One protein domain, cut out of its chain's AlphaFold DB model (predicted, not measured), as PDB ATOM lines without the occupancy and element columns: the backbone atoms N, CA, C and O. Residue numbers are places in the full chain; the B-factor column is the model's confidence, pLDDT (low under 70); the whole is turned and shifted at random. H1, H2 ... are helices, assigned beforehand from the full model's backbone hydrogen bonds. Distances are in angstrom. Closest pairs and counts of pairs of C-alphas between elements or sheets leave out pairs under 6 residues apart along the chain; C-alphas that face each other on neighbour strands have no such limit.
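What this domain is: This is residues 371 to 452 of the 481 residues of the protein "GYF_2 domain-containing protein" of Verrucomicrobiales bacterium (UniProt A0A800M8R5). The longest helix, H4, packs across H2, the middle helix, on which H1 and H3 also pack; a tail, residues 429 to 452, runs round the outside. The 82 printed residues include four named helices, H1 to H4, and no named strand: all helix, compact, radius of gyration of the C-alphas 12.4 A, spans 35 by 29 by 23 A.

How they stand to each other: H4, residues 415 to 428, touches the hub H2, residues 385 to 395, at a steep tilt of 51 degrees; the closest C-alphas, Ala 421 and Val 390, are 5.0 A apart. H2 forms helical hairpins with H1, residues 371 to 377, closest C-alphas Ala 388 and Gly 372 at 3.9 A, and H3, residues 403 to 412, closest C-alphas Phe 392 and Leu 406 at 6.4 A. H1 is apart from H3 and H4. Every O i to N i+4 pair is within hydrogen-bond range in H1, H2 and H3; in H4, 9 of 10.

Where its parts are: H4 measures 20.1 A, H2 15.2 A, H3 14.3 A and H1 10.0 A from first to last C-alpha. C-alpha 371 is at (10.434, 47.027, -30.711), C-alpha 428 at (-0.885, 53.433, -26.010).

The domain as a whole: The printed part has no cut and no long link between helices. pLDDT is under 70 at residues 438 to 440, 442 and 444 to 452.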
ATOM      1  N   LEU A 371      10.317  46.651 -32.114       93.62
ATOM      2  CA  LEU A 371      10.434  47.027 -30.711       93.62
ATOM      3  C   LEU A 371      10.045  45.863 -29.788       93.62
ATOM      4  O   LEU A 371      10.791  45.539 -28.867       93.62
ATOM      5  N   GLY A 372       8.948  45.164 -30.099       94.00
ATOM      6  CA  GLY A 372       8.559  43.950 -29.381       94.00
ATOM      7  C   GLY A 372       9.632  42.860 -29.443       94.00
ATOM      8  O   GLY A 372       9.952  42.231 -28.435       94.00
ATOM      9  N   TYR A 373      10.268  42.683 -30.604       89.50
ATOM     10  CA  TYR A 373      11.371  41.737 -30.772       89.50
ATOM     11  C   TYR A 373      12.618  42.123 -29.964       89.50
ATOM     12  O   TYR A 373      13.236  41.251 -29.351       89.50
ATOM     13  N   MET A 374      12.977  43.411 -29.923       88.12
ATOM     14  CA  MET A 374      14.107  43.902 -29.126       88.12
ATOM     15  C   MET A 374      13.899  43.638 -27.632       88.12
ATOM     16  O   MET A 374      14.801  43.098 -26.993       88.12
ATOM     17  N   TYR A 375      12.702  43.911 -27.102       92.81
ATOM     18  CA  TYR A 375      12.354  43.574 -25.719       92.81
ATOM     19  C   TYR A 375      12.333  42.065 -25.461       92.81
ATOM     20  O   TYR A 375      12.825  41.611 -24.432       92.81
ATOM     21  N   LEU A 376      11.823  41.261 -26.398       88.12
ATOM     22  CA  LEU A 376      11.773  39.806 -26.235       88.12
ATOM     23  C   LEU A 376      13.173  39.176 -26.191       88.12
ATOM     24  O   LEU A 376      13.398  38.212 -25.462       88.12
ATOM     25  N   LYS A 377      14.104  39.678 -27.010       84.06
ATOM     26  CA  LYS A 377      15.459  39.117 -27.143       84.06
ATOM     27  C   LYS A 377      16.509  39.799 -26.279       84.06
ATOM     28  O   LYS A 377      17.615  39.278 -26.173       84.06
ATOM     29  N   GLY A 378      16.175  40.932 -25.667       82.19
ATOM     30  CA  GLY A 378      17.150  41.768 -24.979       82.19
ATOM     31  C   GLY A 378      18.212  42.330 -25.935       82.19
ATOM     32  O   GLY A 378      19.382  42.428 -25.570       82.19
ATOM     33  N   ASN A 379      17.832  42.617 -27.186       77.06
ATOM     34  CA  ASN A 379      18.744  43.173 -28.184       77.06
ATOM     35  C   ASN A 379      18.742  44.702 -28.075       77.06
ATOM     36  O   ASN A 379      17.719  45.324 -28.359       77.06
ATOM     37  N   HIS A 380      19.851  45.290 -27.616       83.38
ATOM     38  CA  HIS A 380      20.010  46.724 -27.302       83.38
ATOM     39  C   HIS A 380      19.050  47.287 -26.230       83.38
ATOM     40  O   HIS A 380      19.175  48.438 -25.826       83.38
ATOM     41  N   LEU A 381      18.129  46.469 -25.720       87.25
ATOM     42  CA  LEU A 381      17.218  46.753 -24.615       87.25
ATOM     43  C   LEU A 381      17.346  45.663 -23.551       87.25
ATOM     44  O   LEU A 381      17.741  44.537 -23.845       87.25
ATOM     45  N   ALA A 382      16.982  45.976 -22.308       89.12
ATOM     46  CA  ALA A 382      16.793  44.936 -21.304       89.12
ATOM     47  C   ALA A 382      15.627  44.027 -21.720       89.12
ATOM     48  O   ALA A 382      14.621  44.501 -22.252       89.12
ATOM     49  N   MET A 383      15.773  42.725 -21.478       89.12
ATOM     50  CA  MET A 383      14.715  41.770 -21.779       89.12
ATOM     51  C   MET A 383      13.468  42.082 -20.942       89.12
ATOM     52  O   MET A 383      13.552  42.128 -19.715       89.12
ATOM     53  N   ASP A 384      12.329  42.257 -21.606       92.75
ATOM     54  CA  ASP A 384      11.043  42.556 -20.976       92.75
ATOM     55  C   ASP A 384       9.906  41.910 -21.783       92.75
ATOM     56  O   ASP A 384       9.484  42.384 -22.837       92.75
ATOM     57  N   VAL A 385       9.420  40.774 -21.291       90.81
ATOM     58  CA  VAL A 385       8.382  39.978 -21.965       90.81
ATOM     59  C   VAL A 385       7.038  40.700 -21.968       90.81
ATOM     60  O   VAL A 385       6.286  40.592 -22.938       90.81
ATOM     61  N   GLN A 386       6.764  41.468 -20.910       92.75
ATOM     62  CA  GLN A 386       5.537  42.238 -20.778       92.75
ATOM     63  C   GLN A 386       5.484  43.300 -21.876       92.75
ATOM     64  O   GLN A 386       4.530  43.347 -22.653       92.75
ATOM     65  N   GLN A 387       6.554  44.088 -22.006       95.06
ATOM     66  CA  GLN A 387       6.676  45.091 -23.064       95.06
ATOM     67  C   GLN A 387       6.679  44.452 -24.452       95.06
ATOM     68  O   GLN A 387       6.008  44.946 -25.357       95.06
ATOM     69  N   ALA A 388       7.368  43.323 -24.633       94.88
ATOM     70  CA  ALA A 388       7.337  42.598 -25.897       94.88
ATOM     71  C   ALA A 388       5.903  42.255 -26.327       94.88
ATOM     72  O   ALA A 388       5.536  42.499 -27.479       94.88
ATOM     73  N   CYS A 389       5.081  41.748 -25.403       95.19
ATOM     74  CA  CYS A 389       3.684  41.439 -25.685       95.19
ATOM     75  C   CYS A 389       2.882  42.682 -26.077       95.19
ATOM     76  O   CYS A 389       2.189  42.639 -27.090       95.19
ATOM     77  N   VAL A 390       3.012  43.790 -25.337       96.81
ATOM     78  CA  VAL A 390       2.334  45.064 -25.650       96.81
ATOM     79  C   VAL A 390       2.626  45.497 -27.089       96.81
ATOM     80  O   VAL A 390       1.711  45.739 -27.876       96.81
ATOM     81  N   TRP A 391       3.899  45.525 -27.478       96.19
ATOM     82  CA  TRP A 391       4.288  45.964 -28.817       96.19
ATOM     83  C   TRP A 391       3.882  44.982 -29.918       96.19
ATOM     84  O   TRP A 391       3.541  45.413 -31.022       96.19
ATOM     85  N   PHE A 392       3.864  43.675 -29.643       94.94
ATOM     86  CA  PHE A 392       3.336  42.716 -30.606       94.94
ATOM     87  C   PHE A 392       1.815  42.824 -30.768       94.94
ATOM     88  O   PHE A 392       1.349  42.736 -31.905       94.94
ATOM     89  N   LEU A 393       1.056  43.060 -29.687       95.50
ATOM     90  CA  LEU A 393      -0.397  43.298 -29.722       95.50
ATOM     91  C   LEU A 393      -0.719  44.465 -30.654       95.50
ATOM     92  O   LEU A 393      -1.489  44.313 -31.601       95.50
ATOM     93  N   LEU A 394      -0.020  45.587 -30.474       94.06
ATOM     94  CA  LEU A 394      -0.160  46.780 -31.313       94.06
ATOM     95  C   LEU A 394       0.254  46.564 -32.780       94.06
ATOM     96  O   LEU A 394      -0.124  47.345 -33.657       94.06
ATOM     97  N   ALA A 395       1.060  45.542 -33.070       92.06
ATOM     98  CA  ALA A 395       1.511  45.210 -34.420       92.06
ATOM     99  C   ALA A 395       0.591  44.206 -35.144       92.06
ATOM    100  O   ALA A 395       0.729  44.031 -36.357       92.06
ATOM    101  N   TYR A 396      -0.322  43.534 -34.433       89.50
ATOM    102  CA  TYR A 396      -1.011  42.328 -34.911       89.50
ATOM    103  C   TYR A 396      -1.821  42.523 -36.200       89.50
ATOM    104  O   TYR A 396      -1.737  41.705 -37.127       89.50
ATOM    105  N   GLU A 397      -2.609  43.596 -36.264       81.38
ATOM    106  CA  GLU A 397      -3.469  43.880 -37.417       81.38
ATOM    107  C   GLU A 397      -2.650  44.324 -38.631       81.38
ATOM    108  O   GLU A 397      -2.922  43.915 -39.761       81.38
ATOM    109  N   GLY A 398      -1.593  45.103 -38.392       79.44
ATOM    110  CA  GLY A 398      -0.792  45.719 -39.443       79.44
ATOM    111  C   GLY A 398       0.380  44.877 -39.958       79.44
ATOM    112  O   GLY A 398       0.967  45.213 -40.987       79.44
ATOM    113  N   THR A 399       0.763  43.789 -39.281       83.19
ATOM    114  CA  THR A 399       1.788  42.867 -39.790       83.19
ATOM    115  C   THR A 399       1.590  41.419 -39.345       83.19
ATOM    116  O   THR A 399       1.348  41.107 -38.182       83.19
ATOM    117  N   SER A 400       1.781  40.486 -40.281       83.31
ATOM    118  CA  SER A 400       1.790  39.049 -39.987       83.31
ATOM    119  C   SER A 400       2.992  38.609 -39.143       83.31
ATOM    120  O   SER A 400       2.941  37.538 -38.541       83.31
ATOM    121  N   LEU A 401       4.047  39.432 -39.062       84.50
ATOM    122  CA  LEU A 401       5.295  39.115 -38.360       84.50
ATOM    123  C   LEU A 401       5.103  38.941 -36.848       84.50
ATOM    124  O   LEU A 401       5.793  38.128 -36.238       84.50
ATOM    125  N   ALA A 402       4.160  39.669 -36.246       87.50
ATOM    126  CA  ALA A 402       3.896  39.622 -34.806       87.50
ATOM    127  C   ALA A 402       3.041  38.414 -34.382       87.50
ATOM    128  O   ALA A 402       3.134  37.948 -33.247       87.50
ATOM    129  N   ARG A 403       2.240  37.860 -35.300       88.31
ATOM    130  CA  ARG A 403       1.274  36.781 -35.028       88.31
ATOM    131  C   ARG A 403       1.880  35.523 -34.394       88.31
ATOM    132  O   ARG A 403       1.312  35.062 -33.404       88.31
ATOM    133  N   PRO A 404       2.994  34.945 -34.895       85.88
ATOM    134  CA  PRO A 404       3.569  33.754 -34.268       85.88
ATOM    135  C   PRO A 404       4.064  34.027 -32.842       85.88
ATOM    136  O   PRO A 404       3.919  33.164 -31.980       85.88
ATOM    137  N   TYR A 405       4.602  35.223 -32.578       88.31
ATOM    138  CA  TYR A 405       5.060  35.611 -31.244       88.31
ATOM    139  C   TYR A 405       3.891  35.789 -30.281       88.31
ATOM    140  O   TYR A 405       3.950  35.273 -29.173       88.31
ATOM    141  N   LEU A 406       2.808  36.441 -30.713       89.88
ATOM    142  CA  LEU A 406       1.614  36.608 -29.884       89.88
ATOM    143  C   LEU A 406       0.908  35.304 -29.576       89.88
ATOM    144  O   LEU A 406       0.552  35.083 -28.427       89.88
ATOM    145  N   LYS A 407       0.743  34.431 -30.577       88.00
ATOM    146  CA  LYS A 407       0.181  33.098 -30.348       88.00
ATOM    147  C   LYS A 407       0.964  32.388 -29.245       88.00
ATOM    148  O   LYS A 407       0.380  31.875 -28.300       88.00
ATOM    149  N   LYS A 408       2.292  32.429 -29.339       85.56
ATOM    150  CA  LYS A 408       3.170  31.803 -28.358       85.56
ATOM    151  C   LYS A 408       3.103  32.460 -26.976       85.56
ATOM    152  O   LYS A 408       3.026  31.767 -25.972       85.56
ATOM    153  N   LEU A 409       3.094  33.789 -26.921       88.12
ATOM    154  CA  LEU A 409       2.963  34.546 -25.676       88.12
ATOM    155  C   LEU A 409       1.610  34.305 -24.998       88.12
ATOM    156  O   LEU A 409       1.569  34.189 -23.782       88.12
ATOM    157  N   ARG A 410       0.524  34.160 -25.762       86.94
ATOM    158  CA  ARG A 410      -0.804  33.801 -25.243       86.94
ATOM    159  C   ARG A 410      -0.843  32.390 -24.650       86.94
ATOM    160  O   ARG A 410      -1.605  32.160 -23.720       86.94
ATOM    161  N   GLU A 411      -0.054  31.466 -25.198       84.56
ATOM    162  CA  GLU A 411       0.058  30.088 -24.702       84.56
ATOM    163  C   GLU A 411       0.928  29.980 -23.438       84.56
ATOM    164  O   GLU A 411       0.641  29.155 -22.577       84.56
ATOM    165  N   GLU A 412       1.997  30.775 -23.324       82.62
ATOM    166  CA  GLU A 412       3.052  30.543 -22.321       82.62
ATOM    167  C   GLU A 412       3.149  31.592 -21.205       82.62
ATOM    168  O   GLU A 412       3.771  31.326 -20.175       82.62
ATOM    169  N   MET A 413       2.597  32.790 -21.397       84.25
ATOM    170  CA  MET A 413       2.615  33.843 -20.379       84.25
ATOM    171  C   MET A 413       1.489  33.645 -19.362       84.25
ATOM    172  O   MET A 413       0.438  33.093 -19.686       84.25
ATOM    173  N   ASP A 414       1.691  34.132 -18.133       86.38
ATOM    174  CA  ASP A 414       0.622  34.176 -17.135       86.38
ATOM    175  C   ASP A 414      -0.593  34.941 -17.709       86.38
ATOM    176  O   ASP A 414      -0.419  36.045 -18.243       86.38
ATOM    177  N   PRO A 415      -1.822  34.395 -17.630       86.94
ATOM    178  CA  PRO A 415      -3.009  35.069 -18.146       86.94
ATOM    179  C   PRO A 415      -3.197  36.490 -17.603       86.94
ATOM    180  O   PRO A 415      -3.576  37.381 -18.360       86.94
ATOM    181  N   ALA A 416      -2.872  36.739 -16.330       88.19
ATOM    182  CA  ALA A 416      -2.958  38.072 -15.741       88.19
ATOM    183  C   ALA A 416      -1.931  39.036 -16.355       88.19
ATOM    184  O   ALA A 416      -2.207  40.224 -16.504       88.19
ATOM    185  N   ASP A 417      -0.758  38.542 -16.744       89.69
ATOM    186  CA  ASP A 417       0.283  39.336 -17.402       89.69
ATOM    187  C   ASP A 417      -0.118  39.682 -18.837       89.69
ATOM    188  O   ASP A 417       0.011  40.836 -19.259       89.69
ATOM    189  N   TYR A 418      -0.723  38.731 -19.553       90.25
ATOM    190  CA  TYR A 418      -1.318  38.996 -20.861       90.25
ATOM    191  C   TYR A 418      -2.450  40.035 -20.769       90.25
ATOM    192  O   TYR A 418      -2.469  40.990 -21.545       90.25
ATOM    193  N   ASP A 419      -3.352  39.912 -19.792       91.50
ATOM    194  CA  ASP A 419      -4.439  40.878 -19.579       91.50
ATOM    195  C   ASP A 419      -3.899  42.274 -19.218       91.50
ATOM    196  O   ASP A 419      -4.415  43.296 -19.683       91.50
ATOM    197  N   ARG A 420      -2.801  42.345 -18.450       94.44
ATOM    198  CA  ARG A 420      -2.077  43.604 -18.215       94.44
ATOM    199  C   ARG A 420      -1.512  44.184 -19.512       94.44
ATOM    200  O   ARG A 420      -1.575  45.400 -19.689       94.44
ATOM    201  N   ALA A 421      -0.993  43.351 -20.416       95.12
ATOM    202  CA  ALA A 421      -0.452  43.796 -21.699       95.12
ATOM    203  C   ALA A 421      -1.555  44.331 -22.625       95.12
ATOM    204  O   ALA A 421      -1.360  45.364 -23.262       95.12
ATOM    205  N   LEU A 422      -2.734  43.697 -22.644       94.56
ATOM    206  CA  LEU A 422      -3.917  44.213 -23.344       94.56
ATOM    207  C   LEU A 422      -4.323  45.594 -22.821       94.56
ATOM    208  O   LEU A 422      -4.527  46.525 -23.600       94.56
ATOM    209  N   ALA A 423      -4.403  45.742 -21.497       95.12
ATOM    210  CA  ALA A 423      -4.769  47.006 -20.868       95.12
ATOM    211  C   ALA A 423      -3.740  48.119 -21.122       95.12
ATOM    212  O   ALA A 423      -4.097  49.296 -21.133       95.12
ATOM    213  N   GLU A 424      -2.463  47.776 -21.288       95.94
ATOM    214  CA  GLU A 424      -1.409  48.729 -21.637       95.94
ATOM    215  C   GLU A 424      -1.430  49.092 -23.127       95.94
ATOM    216  O   GLU A 424      -1.380  50.277 -23.453       95.94
ATOM    217  N   ALA A 425      -1.607  48.117 -24.022       94.88
ATOM    218  CA  ALA A 425      -1.771  48.360 -25.456       94.88
ATOM    219  C   ALA A 425      -2.948  49.311 -25.735       94.88
ATOM    220  O   ALA A 425      -2.781  50.295 -26.451       94.88
ATOM    221  N   ALA A 426      -4.091  49.102 -25.073       93.62
ATOM    222  CA  ALA A 426      -5.263  49.973 -25.183       93.62
ATOM    223  C   ALA A 426      -5.037  51.413 -24.674       93.62
ATOM    224  O   ALA A 426      -5.791  52.317 -25.025       93.62
ATOM    225  N   LYS A 427      -4.024  51.651 -23.826       94.06
ATOM    226  CA  LYS A 427      -3.643  53.010 -23.388       94.06
ATOM    227  C   LYS A 427      -2.711  53.698 -24.376       94.06
ATOM    228  O   LYS A 427      -2.741  54.920 -24.472       94.06
ATOM    229  N   LEU A 428      -1.850  52.925 -25.035       90.56
ATOM    230  CA  LEU A 428      -0.885  53.433 -26.010       90.56
ATOM    231  C   LEU A 428      -1.536  53.732 -27.362       90.56
ATOM    232  O   LEU A 428      -1.016  54.545 -28.121       90.56
ATOM    233  N   ASP A 429      -2.646  53.069 -27.670       88.38
ATOM    234  CA  ASP A 429      -3.321  53.175 -28.953       88.38
ATOM    235  C   ASP A 429      -4.836  53.049 -28.768       88.38
ATOM    236  O   ASP A 429      -5.356  51.982 -28.446       88.38
ATOM    237  N   ASP A 430      -5.548  54.149 -28.986       86.88
ATOM    238  CA  ASP A 430      -7.001  54.249 -28.831       86.88
ATOM    239  C   ASP A 430      -7.789  53.491 -29.910       86.88
ATOM    240  O   ASP A 430      -8.971  53.206 -29.720       86.88
ATOM    241  N   THR A 431      -7.144  53.122 -31.020       85.31
ATOM    242  CA  THR A 431      -7.741  52.277 -32.062       85.31
ATOM    243  C   THR A 431      -7.413  50.798 -31.869       85.31
ATOM    244  O   THR A 431      -7.742  49.991 -32.740       85.31
ATOM    245  N   PHE A 432      -6.709  50.425 -30.796       88.69
ATOM    246  CA  PHE A 432      -6.346  49.038 -30.536       88.69
ATOM    247  C   PHE A 432      -7.589  48.175 -30.314       88.69
ATOM    248  O   PHE A 432      -8.455  48.489 -29.495       88.69
ATOM    249  N   THR A 433      -7.629  47.043 -31.012       85.31
ATOM    250  CA  THR A 433      -8.621  45.989 -30.807       85.31
ATOM    251  C   THR A 433      -7.897  44.718 -30.383       85.31
ATOM    252  O   THR A 433      -6.874  44.363 -30.973       85.31
ATOM    253  N   ASP A 434      -8.412  44.041 -29.351       85.19
ATOM    254  CA  ASP A 434      -7.854  42.769 -28.894       85.19
ATOM    255  C   ASP A 434      -7.893  41.751 -30.044       85.19
ATOM    256  O   ASP A 434      -8.972  41.470 -30.579       85.19
ATOM    257  N   PRO A 435      -6.740  41.203 -30.463       82.12
ATOM    258  CA  PRO A 435      -6.746  40.116 -31.415       82.12
ATOM    259  C   PRO A 435      -7.415  38.901 -30.773       82.12
ATOM    260  O   PRO A 435      -6.841  38.298 -29.873       82.12
ATOM    261  N   GLU A 436      -8.602  38.519 -31.264       79.50
ATOM    262  CA  GLU A 436      -9.356  37.325 -30.839       79.50
ATOM    263  C   GLU A 436      -8.570  36.023 -31.120       79.50
ATOM    264  O   GLU A 436      -8.871  35.240 -32.024       79.50
ATOM    265  N   LEU A 437      -7.494  35.799 -30.367       77.50
ATOM    266  CA  LEU A 437      -6.643  34.626 -30.446       77.50
ATOM    267  C   LEU A 437      -7.327  33.470 -29.712       77.50
ATOM    268  O   LEU A 437      -7.884  33.673 -28.629       77.50
ATOM    269  N   PRO A 438      -7.274  32.244 -30.264       69.56
ATOM    270  CA  PRO A 438      -7.849  31.082 -29.603       69.56
ATOM    271  C   PRO A 438      -7.243  30.922 -28.207       69.56
ATOM    272  O   PRO A 438      -6.030  31.061 -28.029       69.56
ATOM    273  N   ALA A 439      -8.098  30.654 -27.219       68.19
ATOM    274  CA  ALA A 439      -7.642  30.363 -25.868       68.19
ATOM    275  C   ALA A 439      -6.729  29.122 -25.886       68.19
ATOM    276  O   ALA A 439      -6.997  28.195 -26.660       68.19
ATOM    277  N   PRO A 440      -5.662  29.102 -25.068       67.38
ATOM    278  CA  PRO A 440      -4.838  27.911 -24.925       67.38
ATOM    279  C   PRO A 440      -5.697  26.733 -24.450       67.38
ATOM    280  O   PRO A 440      -6.623  26.913 -23.654       67.38
ATOM    281  N   ASP A 441      -5.412  25.541 -24.973       70.31
ATOM    282  CA  ASP A 441      -6.109  24.317 -24.585       70.31
ATOM    283  C   ASP A 441      -5.786  24.005 -23.109       70.31
ATOM    284  O   ASP A 441      -4.611  23.820 -22.779       70.31
ATOM    285  N   PRO A 442      -6.788  23.974 -22.207       67.44
ATOM    286  CA  PRO A 442      -6.558  23.744 -20.783       67.44
ATOM    287  C   PRO A 442      -5.986  22.351 -20.475       67.44
ATOM    288  O   PRO A 442      -5.433  22.166 -19.390       67.44
ATOM    289  N   ASP A 443      -6.106  21.395 -21.403       73.81
ATOM    290  CA  ASP A 443      -5.605  20.026 -21.260       73.81
ATOM    291  C   ASP A 443      -4.224  19.818 -21.925       73.81
ATOM    292  O   ASP A 443      -3.622  18.745 -21.786       73.81
ATOM    293  N   GLU A 444      -3.683  20.821 -22.633       67.25
ATOM    294  CA  GLU A 444      -2.352  20.738 -23.243       67.25
ATOM    295  C   GLU A 444      -1.263  20.881 -22.156       67.25
ATOM    296  O   GLU A 444      -1.278  21.831 -21.369       67.25
ATOM    297  N   PRO A 445      -0.299  19.943 -22.059       62.19
ATOM    298  CA  PRO A 445       0.735  20.007 -21.034       62.19
ATOM    299  C   PRO A 445       1.585  21.277 -21.189       62.19
ATOM    300  O   PRO A 445       1.881  21.676 -22.320       62.19
ATOM    301  N   PRO A 446       2.044  21.883 -20.076       56.62
ATOM    302  CA  PRO A 446       2.839  23.102 -20.122       56.62
ATOM    303  C   PRO A 446       4.082  22.883 -20.988       56.62
ATOM    304  O   PRO A 446       4.928  22.032 -20.695       56.62
ATOM    305  N   LYS A 447       4.172  23.644 -22.083       59.03
ATOM    306  CA  LYS A 447       5.334  23.630 -22.972       59.03
ATOM    307  C   LYS A 447       6.530  24.257 -22.242       59.03
ATOM    308  O   LYS A 447       6.343  25.156 -21.420       59.03
ATOM    309  N   PRO A 448       7.768  23.798 -22.504       54.75
ATOM    310  CA  PRO A 448       8.947  24.479 -21.984       54.75
ATOM    311  C   PRO A 448       8.955  25.940 -22.468       54.75
ATOM    312  O   PRO A 448       8.629  26.185 -23.633       54.75
ATOM    313  N   PRO A 449       9.322  26.903 -21.602       53.81
ATOM    314  CA  PRO A 449       9.218  28.323 -21.917       53.81
ATOM    315  C   PRO A 449      10.044  28.678 -23.158       53.81
ATOM    316  O   PRO A 449      11.202  28.279 -23.279       53.81
ATOM    317  N   PHE A 450       9.478  29.478 -24.064       55.06
ATOM    318  CA  PHE A 450      10.144  29.976 -25.274       55.06
ATOM    319  C   PHE A 450      11.429  30.741 -25.006       55.06
ATOM    320  O   PHE A 450      12.280  30.867 -25.888       55.06
ATOM    321  N   ILE A 451      11.520  31.335 -23.823       55.06
ATOM    322  CA  ILE A 451      12.585  32.249 -23.459       55.06
ATOM    323  C   ILE A 451      13.711  31.414 -22.862       55.06
ATOM    324  O   ILE A 451      13.957  31.401 -21.656       55.06
ATOM    325  N   GLU A 452      14.413  30.694 -23.732       52.75
ATOM    326  CA  GLU A 452      15.790  30.324 -23.434       52.75
ATOM    327  C   GLU A 452      16.579  31.628 -23.259       52.75
ATOM    328  O   GLU A 452      16.410  32.568 -24.045       52.75
TER     329      GLU A 452